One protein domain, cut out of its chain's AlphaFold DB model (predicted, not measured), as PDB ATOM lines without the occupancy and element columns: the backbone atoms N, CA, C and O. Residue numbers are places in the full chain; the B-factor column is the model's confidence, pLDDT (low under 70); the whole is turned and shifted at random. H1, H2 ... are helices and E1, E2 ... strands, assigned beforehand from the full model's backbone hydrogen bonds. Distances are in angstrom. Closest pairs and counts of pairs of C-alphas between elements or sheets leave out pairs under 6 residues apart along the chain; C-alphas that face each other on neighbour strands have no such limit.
ATOM      1  N   GLN A   2      20.920  -7.452 -26.639       52.94
ATOM      2  CA  GLN A   2      21.426  -8.622 -27.368       52.94
ATOM      3  C   GLN A   2      20.227  -9.363 -27.967       52.94
ATOM      4  O   GLN A   2      19.284  -9.681 -27.240       52.94
ATOM      5  N   VAL A   3      20.251  -9.588 -29.283       54.41
ATOM      6  CA  VAL A   3      19.213 -10.319 -30.021       54.41
ATOM      7  C   VAL A   3      19.811 -11.637 -30.492       54.41
ATOM      8  O   VAL A   3      20.753 -11.646 -31.282       54.41
ATOM      9  N   ASN A   4      19.274 -12.749 -29.995       51.62
ATOM     10  CA  ASN A   4      19.732 -14.086 -30.368       51.62
ATOM     11  C   ASN A   4      18.768 -14.699 -31.388       51.62
ATOM     12  O   ASN A   4      17.568 -14.815 -31.129       51.62
ATOM     13  N   LYS A   5      19.303 -15.117 -32.541       47.66
ATOM     14  CA  LYS A   5      18.535 -15.739 -33.624       47.66
ATOM     15  C   LYS A   5      18.451 -17.250 -33.421       47.66
ATOM     16  O   LYS A   5      19.479 -17.919 -33.344       47.66
ATOM     17  N   LYS A   6      17.241 -17.809 -33.404       41.31
ATOM     18  CA  LYS A   6      17.014 -19.246 -33.620       41.31
ATOM     19  C   LYS A   6      16.137 -19.406 -34.853       41.31
ATOM     20  O   LYS A   6      14.958 -19.080 -34.823       41.31
ATOM     21  N   VAL A   7      16.724 -19.882 -35.947       34.72
ATOM     22  CA  VAL A   7      15.992 -20.162 -37.187       34.72
ATOM     23  C   VAL A   7      15.336 -21.536 -37.058       34.72
ATOM     24  O   VAL A   7      16.029 -22.544 -36.937       34.72
ATOM     25  N   LYS A   8      14.005 -21.583 -37.090       34.00
ATOM     26  CA  LYS A   8      13.245 -22.781 -37.454       34.00
ATOM     27  C   LYS A   8      12.294 -22.387 -38.580       34.00
ATOM     28  O   LYS A   8      11.450 -21.528 -38.379       34.00
ATOM     29  N   ASP A   9      12.544 -22.983 -39.742       33.69
ATOM     30  CA  ASP A   9      11.656 -23.220 -40.885       33.69
ATOM     31  C   ASP A   9      10.518 -22.212 -41.153       33.69
ATOM     32  O   ASP A   9       9.579 -22.135 -40.366       33.69
ATOM     33  N   ASN A  10      10.627 -21.478 -42.277       39.47
ATOM     34  CA  ASN A  10       9.636 -20.688 -43.052       39.47
ATOM     35  C   ASN A  10       8.459 -19.967 -42.347       39.47
ATOM     36  O   ASN A  10       7.541 -19.458 -42.995       39.47
ATOM     37  N   SER A  11       8.517 -19.850 -41.032       46.03
ATOM     38  CA  SER A  11       7.663 -19.082 -40.144       46.03
ATOM     39  C   SER A  11       8.460 -17.866 -39.667       46.03
ATOM     40  O   SER A  11       9.692 -17.876 -39.685       46.03
ATOM     41  N   LEU A  12       7.773 -16.772 -39.316       52.44
ATOM     42  CA  LEU A  12       8.407 -15.562 -38.779       52.44
ATOM     43  C   LEU A  12       9.413 -15.966 -37.692       52.44
ATOM     44  O   LEU A  12       9.014 -16.581 -36.704       52.44
ATOM     45  N   ILE A  13      10.699 -15.661 -37.893       56.25
ATOM     46  CA  ILE A  13      11.767 -16.038 -36.961       56.25
ATOM     47  C   ILE A  13      11.435 -15.384 -35.617       56.25
ATOM     48  O   ILE A  13      11.525 -14.166 -35.474       56.25
ATOM     49  N   VAL A  14      10.994 -16.190 -34.648       62.69
ATOM     50  CA  VAL A  14      10.782 -15.722 -33.279       62.69
ATOM     51  C   VAL A  14      12.153 -15.647 -32.626       62.69
ATOM     52  O   VAL A  14      12.786 -16.664 -32.339       62.69
ATOM     53  N   GLU A  15      12.616 -14.424 -32.428       84.25
ATOM     54  CA  GLU A  15      13.874 -14.111 -31.766       84.25
ATOM     55  C   GLU A  15      13.621 -13.865 -30.272       84.25
ATOM     56  O   GLU A  15      12.479 -13.784 -29.807       84.25
ATOM     57  N   THR A  16      14.695 -13.759 -29.493       87.75
ATOM     58  CA  THR A  16      14.614 -13.293 -28.103       87.75
ATOM     59  C   THR A  16      15.428 -12.025 -27.928       87.75
ATOM     60  O   THR A  16      16.574 -11.978 -28.379       87.75
ATOM     61  N   ALA A  17      14.869 -11.046 -27.222       87.19
ATOM     62  CA  ALA A  17      15.556  -9.820 -26.829       87.19
ATOM     63  C   ALA A  17      15.660  -9.736 -25.302       87.19
ATOM     64  O   ALA A  17      14.705 -10.060 -24.592       87.19
ATOM     65  N   VAL A  18      16.813  -9.285 -24.804       88.19
ATOM     66  CA  VAL A  18      17.022  -8.998 -23.377       88.19
ATOM     67  C   VAL A  18      16.973  -7.489 -23.147       88.19
ATOM     68  O   VAL A  18      17.781  -6.752 -23.720       88.19
ATOM     69  N   ILE A  19      16.034  -7.049 -22.308       85.75
ATOM     70  CA  ILE A  19      15.804  -5.648 -21.926       85.75
ATOM     71  C   ILE A  19      15.700  -5.602 -20.400       85.75
ATOM     72  O   ILE A  19      14.896  -6.332 -19.819       85.75
ATOM     73  N   ASP A  20      16.545  -4.798 -19.752       89.19
ATOM     74  CA  ASP A  20      16.609  -4.647 -18.287       89.19
ATOM     75  C   ASP A  20      16.676  -5.985 -17.528       89.19
ATOM     76  O   ASP A  20      15.977  -6.220 -16.542       89.19
ATOM     77  N   GLY A  21      17.481  -6.921 -18.043       88.62
ATOM     78  CA  GLY A  21      17.656  -8.260 -17.467       88.62
ATOM     79  C   GLY A  21      16.481  -9.225 -17.683       88.62
ATOM     80  O   GLY A  21      16.572 -10.387 -17.293       88.62
ATOM     81  N   LYS A  22      15.396  -8.793 -18.338       89.81
ATOM     82  CA  LYS A  22      14.249  -9.640 -18.693       89.81
ATOM     83  C   LYS A  22      14.336 -10.087 -20.148       89.81
ATOM     84  O   LYS A  22      14.698  -9.307 -21.025       89.81
ATOM     85  N   THR A  23      13.988 -11.346 -20.400       91.94
ATOM     86  CA  THR A  23      13.952 -11.924 -21.751       91.94
ATOM     87  C   THR A  23      12.539 -11.865 -22.310       91.94
ATOM     88  O   THR A  23      11.594 -12.296 -21.651       91.94
ATOM     89  N   TYR A  24      12.408 -11.388 -23.543       92.75
ATOM     90  CA  TYR A  24      11.141 -11.265 -24.256       92.75
ATOM     91  C   TYR A  24      11.201 -12.005 -25.589       92.75
ATOM     92  O   TYR A  24      12.268 -12.097 -26.202       92.75
ATOM     93  N   LYS A  25      10.045 -12.480 -26.072       94.06
ATOM     94  CA  LYS A  25       9.910 -12.841 -27.488       94.06
ATOM     95  C   LYS A  25      10.020 -11.569 -28.324       94.06
ATOM     96  O   LYS A  25       9.463 -10.534 -27.955       94.06
ATOM     97  N   ALA A  26      10.716 -11.668 -29.445       93.88
ATOM     98  CA  ALA A  26      11.008 -10.550 -30.314       93.88
ATOM     99  C   ALA A  26      10.851 -10.919 -31.792       93.88
ATOM    100  O   ALA A  26      10.940 -12.090 -32.170       93.88
ATOM    101  N   LYS A  27      10.624  -9.904 -32.625       93.25
ATOM    102  CA  LYS A  27      10.668 -10.006 -34.087       93.25
ATOM    103  C   LYS A  27      11.447  -8.824 -34.643       93.25
ATOM    104  O   LYS A  27      11.133  -7.679 -34.325       93.25
ATOM    105  N   PHE A  28      12.449  -9.087 -35.470       90.44
ATOM    106  CA  PHE A  28      13.183  -8.023 -36.146       90.44
ATOM    107  C   PHE A  28      12.286  -7.276 -37.141       90.44
ATOM    108  O   PHE A  28      11.472  -7.885 -37.835       90.44
ATOM    109  N   SER A  29      12.484  -5.963 -37.236       89.56
ATOM    110  CA  SER A  29      11.854  -5.102 -38.230       89.56
ATOM    111  C   SER A  29      12.906  -4.224 -38.887       89.56
ATOM    112  O   SER A  29      13.744  -3.630 -38.214       89.56
ATOM    113  N   ARG A  30      12.842  -4.093 -40.214       86.75
ATOM    114  CA  ARG A  30      13.742  -3.182 -40.939       86.75
ATOM    115  C   ARG A  30      13.425  -1.711 -40.680       86.75
ATOM    116  O   ARG A  30      14.328  -0.893 -40.783       86.75
ATOM    117  N   THR A  31      12.171  -1.402 -40.358       89.06
ATOM    118  CA  THR A  31      11.688  -0.028 -40.165       89.06
ATOM    119  C   THR A  31      11.638   0.343 -38.691       89.06
ATOM    120  O   THR A  31      12.011   1.450 -38.336       89.06
ATOM    121  N   PHE A  32      11.225  -0.589 -37.829       91.38
ATOM    122  CA  PHE A  32      10.999  -0.320 -36.403       91.38
ATOM    123  C   PHE A  32      12.078  -0.934 -35.499       91.38
ATOM    124  O   PHE A  32      11.900  -1.046 -34.288       91.38
ATOM    125  N   GLY A  33      13.173  -1.426 -36.089       89.56
ATOM    126  CA  GLY A  33      14.261  -2.117 -35.401       89.56
ATOM    127  C   GLY A  33      13.851  -3.485 -34.849       89.56
ATOM    128  O   GLY A  33      14.242  -4.531 -35.367       89.56
ATOM    129  N   THR A  34      13.089  -3.524 -33.758       92.81
ATOM    130  CA  THR A  34      12.662  -4.776 -33.120       92.81
ATOM    131  C   THR A  34      11.312  -4.616 -32.438       92.81
ATOM    132  O   THR A  34      11.123  -3.730 -31.615       92.81
ATOM    133  N   TRP A  35      10.398  -5.535 -32.725       96.19
ATOM    134  CA  TRP A  35       9.167  -5.727 -31.975       96.19
ATOM    135  C   TRP A  35       9.413  -6.612 -30.760       96.19
ATOM    136  O   TRP A  35      10.061  -7.649 -30.867       96.19
ATOM    137  N   ILE A  36       8.834  -6.237 -29.627       96.25
ATOM    138  CA  ILE A  36       8.927  -6.914 -28.338       96.25
ATOM    139  C   ILE A  36       7.525  -7.303 -27.880       96.25
ATOM    140  O   ILE A  36       6.662  -6.439 -27.707       96.25
ATOM    141  N   LEU A  37       7.296  -8.593 -27.638       96.31
ATOM    142  CA  LEU A  37       6.060  -9.068 -27.022       96.31
ATOM    143  C   LEU A  37       6.129  -8.818 -25.514       96.31
ATOM    144  O   LEU A  37       6.758  -9.588 -24.784       96.31
ATOM    145  N   LYS A  38       5.512  -7.729 -25.043       94.12
ATOM    146  CA  LYS A  38       5.607  -7.321 -23.631       94.12
ATOM    147  C   LYS A  38       4.587  -8.016 -22.737       94.12
ATOM    148  O   LYS A  38       4.892  -8.304 -21.583       94.12
ATOM    149  N   CYS A  39       3.378  -8.253 -23.235       95.00
ATOM    150  CA  CYS A  39       2.293  -8.806 -22.430       95.00
ATOM    151  C   CYS A  39       1.190  -9.428 -23.294       95.00
ATOM    152  O   CYS A  39       1.231  -9.351 -24.522       95.00
ATOM    153  N   ASN A  40       0.215 -10.052 -22.631       95.62
ATOM    154  CA  ASN A  40      -1.005 -10.519 -23.272       95.62
ATOM    155  C   ASN A  40      -2.154  -9.509 -23.139       95.62
ATOM    156  O   ASN A  40      -2.018  -8.453 -22.509       95.62
ATOM    157  N   GLY A  41      -3.295  -9.857 -23.725       93.31
ATOM    158  CA  GLY A  41      -4.521  -9.072 -23.708       93.31
ATOM    159  C   GLY A  41      -5.074  -8.793 -22.314       93.31
ATOM    160  O   GLY A  41      -5.650  -7.736 -22.114       93.31
ATOM    161  N   ASP A  91       7.205  -1.729 -30.544       94.94
ATOM    162  CA  ASP A  91       8.506  -1.484 -31.157       94.94
ATOM    163  C   ASP A  91       9.517  -1.048 -30.084       94.94
ATOM    164  O   ASP A  91       9.164  -0.681 -28.955       94.94
ATOM    165  N   ILE A  92      10.798  -1.129 -30.428       91.00
ATOM    166  CA  ILE A  92      11.884  -0.862 -29.487       91.00
ATOM    167  C   ILE A  92      11.968   0.614 -29.090       91.00
ATOM    168  O   ILE A  92      12.395   0.909 -27.977       91.00
ATOM    169  N   GLU A  93      11.533   1.523 -29.964       90.12
ATOM    170  CA  GLU A  93      11.495   2.964 -29.690       90.12
ATOM    171  C   GLU A  93      10.248   3.346 -28.882       90.12
ATOM    172  O   GLU A  93      10.185   4.423 -28.290       90.12
ATOM    173  N   GLY A  94       9.270   2.440 -28.793       90.56
ATOM    174  CA  GLY A  94       8.029   2.638 -28.060       90.56
ATOM    175  C   GLY A  94       7.058   3.585 -28.757       90.56
ATOM    176  O   GLY A  94       6.151   4.075 -28.089       90.56
ATOM    177  N   LYS A  95       7.220   3.831 -30.064       91.81
ATOM    178  CA  LYS A  95       6.296   4.628 -30.889       91.81
ATOM    179  C   LYS A  95       4.930   3.948 -31.020       91.81
ATOM    180  O   LYS A  95       3.888   4.599 -30.953       91.81
ATOM    181  N   TYR A  96       4.936   2.632 -31.168       94.31
ATOM    182  CA  TYR A  96       3.805   1.785 -31.485       94.31
ATOM    183  C   TYR A  96       3.537   0.736 -30.413       94.31
ATOM    184  O   TYR A  96       4.422   0.034 -29.923       94.31
ATOM    185  N   LYS A  97       2.248   0.546 -30.139       95.56
ATOM    186  CA  LYS A  97       1.706  -0.662 -29.522       95.56
ATOM    187  C   LYS A  97       0.772  -1.333 -30.519       95.56
ATOM    188  O   LYS A  97      -0.162  -0.699 -31.003       95.56
ATOM    189  N   VAL A  98       0.967  -2.621 -30.767       96.88
ATOM    190  CA  VAL A  98       0.092  -3.423 -31.624       96.88
ATOM    191  C   VAL A  98      -0.487  -4.582 -30.829       96.88
ATOM    192  O   VAL A  98       0.241  -5.454 -30.358       96.88
ATOM    193  N   THR A  99      -1.808  -4.601 -30.691       96.31
ATOM    194  CA  THR A  99      -2.534  -5.770 -30.184       96.31
ATOM    195  C   THR A  99      -2.831  -6.677 -31.365       96.31
ATOM    196  O   THR A  99      -3.498  -6.247 -32.303       96.31
ATOM    197  N   LYS A 100      -2.336  -7.911 -31.332       96.06
ATOM    198  CA  LYS A 100      -2.570  -8.934 -32.347       96.06
ATOM    199  C   LYS A 100      -3.438 -10.037 -31.762       96.06
ATOM    200  O   LYS A 100      -3.100 -10.615 -30.729       96.06
ATOM    201  N   VAL A 101      -4.532 -10.338 -32.450       93.12
ATOM    202  CA  VAL A 101      -5.423 -11.444 -32.108       93.12
ATOM    203  C   VAL A 101      -5.636 -12.294 -33.343       93.12
ATOM    204  O   VAL A 101      -6.110 -11.798 -34.362       93.12
ATOM    205  N   ASP A 102      -5.286 -13.569 -33.252       91.19
ATOM    206  CA  ASP A 102      -5.676 -14.547 -34.257       91.19
ATOM    207  C   ASP A 102      -7.111 -14.986 -33.936       91.19
ATOM    208  O   ASP A 102      -7.404 -15.458 -32.841       91.19
ATOM    209  N   VAL A 103      -8.027 -14.701 -34.858       85.19
ATOM    210  CA  VAL A 103      -9.464 -14.922 -34.712       85.19
ATOM    211  C   VAL A 103      -9.813 -16.203 -35.454       85.19
ATOM    212  O   VAL A 103      -9.830 -16.243 -36.687       85.19
ATOM    213  N   GLU A 104     -10.063 -17.258 -34.685       76.62
ATOM    214  CA  GLU A 104     -10.593 -18.528 -35.180       76.62
ATOM    215  C   GLU A 104     -12.124 -18.552 -35.053       76.62
ATOM    216  O   GLU A 104     -12.716 -17.687 -34.404       76.62
ATOM    217  N   GLN A 105     -12.781 -19.529 -35.682       66.62
ATOM    218  CA  GLN A 105     -14.243 -19.600 -35.782       66.62
ATOM    219  C   GLN A 105     -14.952 -19.341 -34.443       66.62
ATOM    220  O   GLN A 105     -14.761 -20.068 -33.470       66.62
ATOM    221  N   GLY A 106     -15.788 -18.299 -34.399       56.00
ATOM    222  CA  GLY A 106     -16.582 -17.944 -33.215       56.00
ATOM    223  C   GLY A 106     -15.771 -17.506 -31.986       56.00
ATOM    224  O   GLY A 106     -16.327 -17.459 -30.889       56.00
ATOM    225  N   SER A 107     -14.483 -17.196 -32.147       54.97
ATOM    226  CA  SER A 107     -13.533 -17.066 -31.045       54.97
ATOM    227  C   SER A 107     -12.673 -15.803 -31.229       54.97
ATOM    228  O   SER A 107     -12.033 -15.625 -32.259       54.97
ATOM    229  N   GLY A 108     -12.710 -14.873 -30.269       56.44
ATOM    230  CA  GLY A 108     -11.986 -13.595 -30.334       56.44
ATOM    231  C   GLY A 108     -12.827 -12.370 -29.939       56.44
ATOM    232  O   GLY A 108     -14.011 -12.495 -29.614       56.44
ATOM    233  N   PRO A 109     -12.238 -11.157 -29.919       58.47
ATOM    234  CA  PRO A 109     -13.000  -9.923 -29.756       58.47
ATOM    235  C   PRO A 109     -14.077  -9.839 -30.847       58.47
ATOM    236  O   PRO A 109     -13.920 -10.425 -31.918       58.47
ATOM    237  N   ARG A 110     -15.188  -9.132 -30.590       66.75
ATOM    238  CA  ARG A 110     -16.315  -8.960 -31.535       66.75
ATOM    239  C   ARG A 110     -15.931  -8.082 -32.742       66.75
ATOM    240  O   ARG A 110     -16.592  -7.094 -33.021       66.75
ATOM    241  N   VAL A 111     -14.842  -8.420 -33.419       75.94
ATOM    242  CA  VAL A 111     -14.268  -7.729 -34.580       75.94
ATOM    243  C   VAL A 111     -14.412  -8.565 -35.850       75.94
ATOM    244  O   VAL A 111     -14.201  -8.050 -36.942       75.94
ATOM    245  N   VAL A 112     -14.804  -9.839 -35.725       79.56
ATOM    246  CA  VAL A 112     -15.187 -10.711 -36.840       79.56
ATOM    247  C   VAL A 112     -16.576 -11.258 -36.555       79.56
ATOM    248  O   VAL A 112     -16.778 -12.044 -35.635       79.56
ATOM    249  N   HIS A 113     -17.554 -10.799 -37.328       77.81
ATOM    250  CA  HIS A 113     -18.965 -11.131 -37.101       77.81
ATOM    251  C   HIS A 113     -19.434 -12.353 -37.894       77.81
ATOM    252  O   HIS A 113     -20.522 -12.865 -37.649       77.81
ATOM    253  N   GLN A 114     -18.628 -12.807 -38.853       79.62
ATOM    254  CA  GLN A 114     -18.929 -13.980 -39.661       79.62
ATOM    255  C   GLN A 114     -18.232 -15.197 -39.049       79.62
ATOM    256  O   GLN A 114     -17.002 -15.239 -39.050       79.62
ATOM    257  N   PRO A 115     -18.980 -16.193 -38.545       71.25
ATOM    258  CA  PRO A 115     -18.419 -17.282 -37.744       71.25
ATOM    259  C   PRO A 115     -17.417 -18.154 -38.507       71.25
ATOM    260  O   PRO A 115     -16.554 -18.761 -37.886       71.25
ATOM    261  N   ASN A 116     -17.494 -18.185 -39.838       80.62
ATOM    262  CA  ASN A 116     -16.623 -19.004 -40.682       80.62
ATOM    263  C   ASN A 116     -15.374 -18.264 -41.182       80.62
ATOM    264  O   ASN A 116     -14.555 -18.864 -41.878       80.62
ATOM    265  N   LEU A 117     -15.228 -16.970 -40.877       82.06
ATOM    266  CA  LEU A 117     -14.042 -16.222 -41.277       82.06
ATOM    267  C   LEU A 117     -12.938 -16.397 -40.239       82.06
ATOM    268  O   LEU A 117     -13.100 -16.052 -39.073       82.06
ATOM    269  N   ILE A 118     -11.796 -16.892 -40.707       88.12
ATOM    270  CA  ILE A 118     -10.551 -16.948 -39.946       88.12
ATOM    271  C   ILE A 118      -9.695 -15.774 -40.403       88.12
ATOM    272  O   ILE A 118      -9.492 -15.596 -41.605       88.12
ATOM    273  N   MET A 119      -9.193 -14.971 -39.470       91.25
ATOM    274  CA  MET A 119      -8.318 -13.841 -39.788       91.25
ATOM    275  C   MET A 119      -7.508 -13.397 -38.576       91.25
ATOM    276  O   MET A 119      -7.827 -13.741 -37.446       91.25
ATOM    277  N   THR A 120      -6.474 -12.595 -38.798       94.44
ATOM    278  CA  THR A 120      -5.765 -11.913 -37.711       94.44
ATOM    279  C   THR A 120      -6.263 -10.475 -37.629       94.44
ATOM    280  O   THR A 120      -6.236  -9.760 -38.628       94.44
ATOM    281  N   TRP A 121      -6.684 -10.029 -36.453       95.00
ATOM    282  CA  TRP A 121      -6.978  -8.625 -36.183       95.00
ATOM    283  C   TRP A 121      -5.767  -7.942 -35.548       95.00
ATOM    284  O   TRP A 121      -5.176  -8.466 -34.598       95.00
ATOM    285  N   LEU A 122      -5.410  -6.768 -36.068       96.38
ATOM    286  CA  LEU A 122      -4.411  -5.877 -35.487       96.38
ATOM    287  C   LEU A 122      -5.086  -4.585 -35.022       96.38
ATOM    288  O   LEU A 122      -5.737  -3.910 -35.814       96.38
ATOM    289  N   SER A 123      -4.879  -4.219 -33.760       94.56
ATOM    290  CA  SER A 123      -5.169  -2.884 -33.228       94.56
ATOM    291  C   SER A 123      -3.855  -2.145 -33.026       94.56
ATOM    292  O   SER A 123      -3.083  -2.496 -32.131       94.56
ATOM    293  N   ILE A 124      -3.599  -1.139 -33.851       94.88
ATOM    294  CA  ILE A 124      -2.362  -0.359 -33.881       94.88
ATOM    295  C   ILE A 124      -2.612   0.958 -33.152       94.88
ATOM    296  O   ILE A 124      -3.562   1.669 -33.464       94.88
ATOM    297  N   ARG A 125      -1.767   1.287 -32.178       93.00
ATOM    298  CA  ARG A 125      -1.868   2.509 -31.382       93.00
ATOM    299  C   ARG A 125      -0.544   3.255 -31.368       93.00
ATOM    300  O   ARG A 125       0.497   2.654 -31.098       93.00
ATOM    301  N   PHE A 126      -0.627   4.562 -31.569       91.88
ATOM    302  CA  PHE A 126       0.463   5.498 -31.335       91.88
ATOM    303  C   PHE A 126       0.594   5.780 -29.844       91.88
ATOM    304  O   PHE A 126      -0.382   6.121 -29.173       91.88
ATOM    305  N   MET A 127       1.797   5.640 -29.309       90.00
ATOM    306  CA  MET A 127       2.048   5.877 -27.888       90.00
ATOM    307  C   MET A 127       2.217   7.366 -27.563       90.00
ATOM    308  O   MET A 127       2.031   7.756 -26.413       90.00
ATOM    309  N   ASP A 128       2.505   8.191 -28.571       87.94
ATOM    310  CA  ASP A 128       2.580   9.655 -28.479       87.94
ATOM    311  C   ASP A 128       1.237  10.358 -28.769       87.94
ATOM    312  O   ASP A 128       1.155  11.583 -28.709       87.94
ATOM    313  N   ASN A 129       0.172   9.593 -29.040       80.69
ATOM    314  CA  ASN A 129      -1.153  10.069 -29.457       80.69
ATOM    315  C   ASN A 129      -1.184  10.846 -30.791       80.69
ATOM    316  O   ASN A 129      -2.169  11.540 -31.057       80.69
ATOM    317  N   SER A 130      -0.167  10.721 -31.648       80.94
ATOM    318  CA  SER A 130      -0.221  11.233 -33.024       80.94
ATOM    319  C   SER A 130      -1.208  10.435 -33.890       80.94
ATOM    320  O   SER A 130      -1.468   9.262 -33.635       80.94
ATOM    321  N   HIS A 131      -1.836  11.086 -34.872       74.56
ATOM    322  CA  HIS A 131      -2.951  10.533 -35.668       74.56
ATOM    323  C   HIS A 131      -2.648  10.445 -37.172       74.56
ATOM    324  O   HIS A 131      -3.495  10.022 -37.952       74.56
ATOM    325  N   LEU A 132      -1.455  10.865 -37.597       73.56
ATOM    326  CA  LEU A 132      -1.030  10.810 -38.993       73.56
ATOM    327  C   LEU A 132      -0.005   9.695 -39.164       73.56
ATOM    328  O   LEU A 132       1.005   9.661 -38.462       73.56
ATOM    329  N   CYS A 133      -0.255   8.808 -40.124       80.88
ATOM    330  CA  CYS A 133       0.627   7.698 -40.454       80.88
ATOM    331  C   CYS A 133       0.820   7.593 -41.967       80.88
ATOM    332  O   CYS A 133      -0.139   7.736 -42.726       80.88
ATOM    333  N   ASP A 134       2.043   7.295 -42.409       89.12
ATOM    334  CA  ASP A 134       2.260   6.803 -43.770       89.12
ATOM    335  C   ASP A 134       1.750   5.356 -43.841       89.12
ATOM    336  O   ASP A 134       2.184   4.504 -43.064       89.12
ATOM    337  N   TRP A 135       0.867   5.053 -44.796       91.94
ATOM    338  CA  TRP A 135       0.337   3.702 -45.022       91.94
ATOM    339  C   TRP A 135       1.441   2.631 -45.120       91.94
ATOM    340  O   TRP A 135       1.218   1.467 -44.777       91.94
ATOM    341  N   ARG A 136       2.653   3.010 -45.559       93.75
ATOM    342  CA  ARG A 136       3.825   2.124 -45.627       93.75
ATOM    343  C   ARG A 136       4.225   1.578 -44.260       93.75
ATOM    344  O   ARG A 136       4.694   0.443 -44.183       93.75
ATOM    345  N   GLU A 137       4.020   2.338 -43.186       94.12
ATOM    346  CA  GLU A 137       4.264   1.859 -41.826       94.12
ATOM    347  C   GLU A 137       3.256   0.765 -41.449       94.12
ATOM    348  O   GLU A 137       3.669  -0.282 -40.953       94.12
ATOM    349  N   PHE A 138       1.966   0.917 -41.771       95.75
ATOM    350  CA  PHE A 138       0.955  -0.130 -41.543       95.75
ATOM    351  C   PHE A 138       1.215  -1.385 -42.381       95.75
ATOM    352  O   PHE A 138       1.134  -2.505 -41.868       95.75
ATOM    353  N   GLN A 139       1.618  -1.213 -43.644       95.56
ATOM    354  CA  GLN A 139       2.074  -2.316 -44.488       95.56
ATOM    355  C   GLN A 139       3.242  -3.063 -43.830       95.56
ATOM    356  O   GLN A 139       3.249  -4.299 -43.808       95.56
ATOM    357  N   GLN A 140       4.219  -2.335 -43.280       96.31
ATOM    358  CA  GLN A 140       5.376  -2.938 -42.630       96.31
ATOM    359  C   GLN A 140       5.016  -3.609 -41.298       96.31
ATOM    360  O   GLN A 140       5.451  -4.735 -41.074       96.31
ATOM    361  N   ILE A 141       4.173  -2.995 -40.462       96.75
ATOM    362  CA  ILE A 141       3.652  -3.598 -39.223       96.75
ATOM    363  C   ILE A 141       2.982  -4.937 -39.538       96.75
ATOM    364  O   ILE A 141       3.280  -5.960 -38.915       96.75
ATOM    365  N   LYS A 142       2.111  -4.962 -40.553       97.06
ATOM    366  CA  LYS A 142       1.466  -6.193 -41.011       97.06
ATOM    367  C   LYS A 142       2.496  -7.213 -41.487       97.06
ATOM    368  O   LYS A 142       2.412  -8.380 -41.104       97.06
ATOM    369  N   ASN A 143       3.476  -6.802 -42.291       96.31
ATOM    370  CA  ASN A 143       4.528  -7.699 -42.770       96.31
ATOM    371  C   ASN A 143       5.326  -8.323 -41.614       96.31
ATOM    372  O   ASN A 143       5.544  -9.534 -41.620       96.31
ATOM    373  N   ASP A 144       5.726  -7.518 -40.627       95.50
ATOM    374  CA  ASP A 144       6.530  -7.952 -39.481       95.50
ATOM    375  C   ASP A 144       5.753  -8.905 -38.566       95.50
ATOM    376  O   ASP A 144       6.278  -9.921 -38.100       95.50
ATOM    377  N   LEU A 145       4.486  -8.587 -38.287       96.19
ATOM    378  CA  LEU A 145       3.708  -9.307 -37.280       96.19
ATOM    379  C   LEU A 145       2.914 -10.480 -37.855       96.19
ATOM    380  O   LEU A 145       2.773 -11.495 -37.165       96.19
ATOM    381  N   CYS A 146       2.433 -10.365 -39.094       96.00
ATOM    382  CA  CYS A 146       1.561 -11.351 -39.737       96.00
ATOM    383  C   CYS A 146       2.218 -12.089 -40.907       96.00
ATOM    384  O   CYS A 146       1.829 -13.226 -41.169       96.00
ATOM    385  N   GLY A 147       3.201 -11.486 -41.581       94.19
ATOM    386  CA  GLY A 147       3.869 -12.043 -42.760       94.19
ATOM    387  C   GLY A 147       3.661 -11.201 -44.022       94.19
ATOM    388  O   GLY A 147       2.643 -10.531 -44.198       94.19
ATOM    389  N   LYS A 148       4.654 -11.229 -44.921       94.19
ATOM    390  CA  LYS A 148       4.662 -10.426 -46.158       94.19
ATOM    391  C   LYS A 148       3.674 -10.903 -47.229       94.19
ATOM    392  O   LYS A 148       3.295 -10.121 -48.090       94.19
ATOM    393  N   ASP A 149       3.276 -12.167 -47.170       93.31
ATOM    394  CA  ASP A 149       2.442 -12.893 -48.137       93.31
ATOM    395  C   ASP A 149       0.958 -12.936 -47.737       93.31
ATOM    396  O   ASP A 149       0.221 -13.838 -48.132       93.31
ATOM    397  N   ARG A 150       0.525 -11.972 -46.919       95.44
ATOM    398  CA  ARG A 150      -0.855 -11.840 -46.448       95.44
ATOM    399  C   ARG A 150      -1.404 -10.468 -46.799       95.44
ATOM    400  O   ARG A 150      -0.699  -9.465 -46.658       95.44
ATOM    401  N   GLU A 151      -2.659 -10.428 -47.213       95.81
ATOM    402  CA  GLU A 151      -3.380  -9.184 -47.466       95.81
ATOM    403  C   GLU A 151      -4.106  -8.713 -46.210       95.81
ATOM    404  O   GLU A 151      -4.515  -9.518 -45.369       95.81
ATOM    405  N   ALA A 152      -4.241  -7.399 -46.072       97.00
ATOM    406  CA  ALA A 152      -4.957  -6.776 -44.973       97.00
ATOM    407  C   ALA A 152      -5.836  -5.644 -45.486       97.00
ATOM    408  O   ALA A 152      -5.510  -5.020 -46.494       97.00
ATOM    409  N   VAL A 153      -6.926  -5.388 -44.774       95.62
ATOM    410  CA  VAL A 153      -7.829  -4.274 -45.050       95.62
ATOM    411  C   VAL A 153      -7.996  -3.422 -43.800       95.62
ATOM    412  O   VAL A 153      -8.147  -3.951 -42.697       95.62
ATOM    413  N   GLU A 154      -7.964  -2.110 -43.996       94.50
ATOM    414  CA  GLU A 154      -8.503  -1.116 -43.073       94.50
ATOM    415  C   GLU A 154      -9.890  -0.722 -43.581       94.50
ATOM    416  O   GLU A 154     -10.080  -0.548 -44.787       94.50
ATOM    417  N   ILE A 155     -10.870  -0.624 -42.685       91.19
ATOM    418  CA  ILE A 155     -12.241  -0.268 -43.061       91.19
ATOM    419  C   ILE A 155     -12.607   1.089 -42.480       91.19
ATOM    420  O   ILE A 155     -12.301   1.386 -41.329       91.19
ATOM    421  N   TYR A 156     -13.360   1.852 -43.260       91.56
ATOM    422  CA  TYR A 156     -14.116   3.001 -42.786       91.56
ATOM    423  C   TYR A 156     -15.554   2.514 -42.582       91.56
ATOM    424  O   TYR A 156     -16.249   2.250 -43.571       91.56
ATOM    425  N   PRO A 157     -15.966   2.226 -41.334       90.88
ATOM    426  CA  PRO A 157     -17.247   1.593 -41.069       90.88
ATOM    427  C   PRO A 157     -18.413   2.550 -41.341       90.88
ATOM    428  O   PRO A 157     -18.245   3.748 -41.533       90.88
ATOM    429  N   THR A 158     -19.624   1.999 -41.331       94.25
ATOM    430  CA  THR A 158     -20.847   2.800 -41.221       94.25
ATOM    431  C   THR A 158     -20.896   3.484 -39.849       94.25
ATOM    432  O   THR A 158     -20.349   2.947 -38.886       94.25
ATOM    433  N   GLU A 159     -21.557   4.640 -39.742       93.50
ATOM    434  CA  GLU A 159     -21.602   5.459 -38.510       93.50
ATOM    435  C   GLU A 159     -22.089   4.689 -37.270       93.50
ATOM    436  O   GLU A 159     -21.576   4.865 -36.170       93.50
ATOM    437  N   ASP A 160     -23.035   3.765 -37.442       91.06
ATOM    438  CA  ASP A 160     -23.559   2.906 -36.372       91.06
ATOM    439  C   ASP A 160     -22.534   1.889 -35.831       91.06
ATOM    440  O   ASP A 160     -22.735   1.306 -34.764       91.06
ATOM    441  N   ARG A 161     -21.437   1.669 -36.562       87.38
ATOM    442  CA  ARG A 161     -20.325   0.776 -36.209       87.38
ATOM    443  C   ARG A 161     -19.012   1.529 -35.995       87.38
ATOM    444  O   ARG A 161     -17.964   0.887 -35.900       87.38
ATOM    445  N   LEU A 162     -19.049   2.860 -35.949       88.12
ATOM    446  CA  LEU A 162     -17.868   3.673 -35.706       88.12
ATOM    447  C   LEU A 162     -17.308   3.385 -34.307       88.12
ATOM    448  O   LEU A 162     -18.035   3.351 -33.316       88.12
ATOM    449  N   VAL A 163     -15.994   3.178 -34.234       81.75
ATOM    450  CA  VAL A 163     -15.258   3.014 -32.978       81.75
ATOM    451  C   VAL A 163     -14.208   4.116 -32.916       81.75
ATOM    452  O   VAL A 163     -13.181   4.016 -33.574       81.75
ATOM    453  N   ASP A 164     -14.477   5.151 -32.118       81.12
ATOM    454  CA  ASP A 164     -13.594   6.312 -31.926       81.12
ATOM    455  C   ASP A 164     -13.370   6.591 -30.428       81.12
ATOM    456  O   ASP A 164     -13.646   7.662 -29.894       81.12
ATOM    457  N   GLU A 165     -12.959   5.561 -29.684       71.56
ATOM    458  CA  GLU A 165     -12.653   5.722 -28.254       71.56
ATOM    459  C   GLU A 165     -11.182   6.072 -28.001       71.56
ATOM    460  O   GLU A 165     -10.835   6.613 -26.949       71.56
ATOM    461  N   GLN A 166     -10.291   5.696 -28.921       72.88
ATOM    462  CA  GLN A 166      -8.853   5.919 -28.824       72.88
ATOM    463  C   GLN A 166      -8.282   6.083 -30.228       72.88
ATOM    464  O   GLN A 166      -8.732   5.411 -31.145       72.88
ATOM    465  N   ASN A 167      -7.241   6.907 -30.353       80.88
ATOM    466  CA  ASN A 167      -6.486   7.109 -31.587       80.88
ATOM    467  C   ASN A 167      -5.756   5.811 -32.005       80.88
ATOM    468  O   ASN A 167      -4.599   5.566 -31.644       80.88
ATOM    469  N   MET A 168      -6.509   4.918 -32.644       89.06
ATOM    470  CA  MET A 168      -6.138   3.556 -32.992       89.06
ATOM    471  C   MET A 168      -6.586   3.246 -34.412       89.06
ATOM    472  O   MET A 168      -7.640   3.683 -34.859       89.06
ATOM    473  N   PHE A 169      -5.797   2.415 -35.075       92.38
ATOM    474  CA  PHE A 169      -6.057   1.925 -36.418       92.38
ATOM    475  C   PHE A 169      -6.276   0.419 -36.367       92.38
ATOM    476  O   PHE A 169      -5.652  -0.289 -35.565       92.38
ATOM    477  N   HIS A 170      -7.167  -0.082 -37.218       93.38
ATOM    478  CA  HIS A 170      -7.572  -1.480 -37.206       93.38
ATOM    479  C   HIS A 170      -7.332  -2.127 -38.562       93.38
ATOM    480  O   HIS A 170      -7.873  -1.681 -39.571       93.38
ATOM    481  N   LEU A 171      -6.554  -3.210 -38.572       96.12
ATOM    482  CA  LEU A 171      -6.354  -4.037 -39.759       96.12
ATOM    483  C   LEU A 171      -6.951  -5.422 -39.547       96.12
ATOM    484  O   LEU A 171      -6.727  -6.059 -38.514       96.12
ATOM    485  N   TRP A 172      -7.634  -5.921 -40.571       95.00
ATOM    486  CA  TRP A 172      -8.061  -7.312 -40.668       95.00
ATOM    487  C   TRP A 172      -7.220  -8.006 -41.727       95.00
ATOM    488  O   TRP A 172      -7.276  -7.661 -42.906       95.00
ATOM    489  N   VAL A 173      -6.404  -8.964 -41.293       96.44
ATOM    490  CA  VAL A 173      -5.396  -9.640 -42.110       96.44
ATOM    491  C   VAL A 173      -5.879 -11.042 -42.468       96.44
ATOM    492  O   VAL A 173      -6.042 -11.899 -41.594       96.44
ATOM    493  N   LEU A 174      -6.055 -11.300 -43.762       95.00
ATOM    494  CA  LEU A 174      -6.459 -12.603 -44.286       95.00
ATOM    495  C   LEU A 174      -5.438 -13.691 -43.935       95.00
ATOM    496  O   LEU A 174      -4.258 -13.387 -43.736       95.00
ATOM    497  N   PRO A 175      -5.847 -14.966 -43.836       93.19
ATOM    498  CA  PRO A 175      -4.913 -16.063 -43.633       93.19
ATOM    499  C   PRO A 175      -3.974 -16.196 -44.839       93.19
ATOM    500  O   PRO A 175      -4.258 -15.733 -45.944       93.19
ATOM    501  N   LYS A 176      -2.822 -16.831 -44.620       92.31
ATOM    502  CA  LYS A 176      -1.847 -17.081 -45.687       92.31
ATOM    503  C   LYS A 176      -2.495 -17.852 -46.845       92.31
ATOM    504  O   LYS A 176      -3.220 -18.815 -46.618       92.31
ATOM    505  N   GLY A 177      -2.205 -17.429 -48.076       91.62
ATOM    506  CA  GLY A 177      -2.761 -18.030 -49.293       91.62
ATOM    507  C   GLY A 177      -4.165 -17.544 -49.666       91.62
ATOM    508  O   GLY A 177      -4.712 -18.011 -50.657       91.62
ATOM    509  N   SER A 178      -4.744 -16.613 -48.902       92.69
ATOM    510  CA  SER A 178      -6.000 -15.939 -49.247       92.69
ATOM    511  C   SER A 178      -5.748 -14.515 -49.735       92.69
ATOM    512  O   SER A 178      -4.794 -13.864 -49.305       92.69
ATOM    513  N   GLN A 179      -6.630 -14.038 -50.611       92.94
ATOM    514  CA  GLN A 179      -6.601 -12.691 -51.176       92.94
ATOM    515  C   GLN A 179      -8.010 -12.106 -51.193       92.94
ATOM    516  O   GLN A 179      -8.999 -12.845 -51.273       92.94
TER     517      GLN A 179
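What this domain is: This is residues 2 to 41 and 91 to 179 of the 199 residues of an uncharacterized protein of Euryarchaeota archaeon (UniProt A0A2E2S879). Two small three-stranded sheets, E1 E2 E3 and E4 E5 E6, follow one another along the longest axis, and the one helix, H1, covers one face of the second sheet while also reaching E2 and E3 of the first. Loops make much of the rest, and residues 157 to 165 stick out. The printed part has 129 residues with six named strands and one named helix, in the order E1 E2 E3 E4 E5 H1 E6; both sheets run in the order just named and are antiparallel. The class is mixed, helices and strands, with under half of the residues in named elements. The whole is compact, with a radius of gyration of the C-alphas of 15.4 A and spans of 47 by 34 by 26 A.

Where its parts are: After residues 2 to 14, which hold no named element, E1 covers residues 15 to 19, beginning at C-alpha 15 (13.874, -14.111, -31.766). E2, residues 22 to 29, is 20.2 A long and bends by 62 degrees at residue 25. E3 is residues 33 to 40, 21.2 A. Beyond the cut come E4, residues 96 to 103, 21.6 A, and E5, residues 119 to 126, 22.9 A. H1, residues 135 to 146, is 16.0 A long. E6, residues 168 to 173, is 16.1 A long and ends at C-alpha 173 (-5.396, -9.640, -42.110).

How they stand to each other: E1, E2 and E3 form a meander, each strand the antiparallel neighbour of the one before, in a strongly twisted sheet. The pairing is staggered: E2 pairs with E1 over residues 22 to 26, with N 17 and O 24 at 3.0 A, and with E3 over residues 26 to 29, with N 35 and O 27 at 2.8 A. E3 and E4 are near each other, with 12 pairs of C-alphas within 10 A. The hairpin E4 and E5 has N 99 and O 123 at 2.9 A, and E5 and E6 have N 122 and O 171 at 2.9 A. H1 is on the sheet E4 E5 E6 in two layers, a helix on one face of a sheet, at a height of 9.2 A over the sheet; its line and that of E6 stand at 47 degrees on the local plane, slantwise to the strands. The closest C-alphas of H1 and E2 are those of Asp 144 and Ser 29, 6.2 A apart. Every O i to N i+4 pair in H1 is within hydrogen-bond range.

The domain as a whole: The C-alphas of Gln 2 and Asp 160, 47.3 A apart, are the two farthest apart. Residues 42 to 90 are not printed, and C-alphas 41 and 91 are 16.8 A apart across this cut. The links E4 to E5 and H1 to E6 are long; residues 157 to 165 of the latter stand free. The mean pLDDT of the printed part is 84.5, with residues 2 to 14 and 105 to 110 under 70.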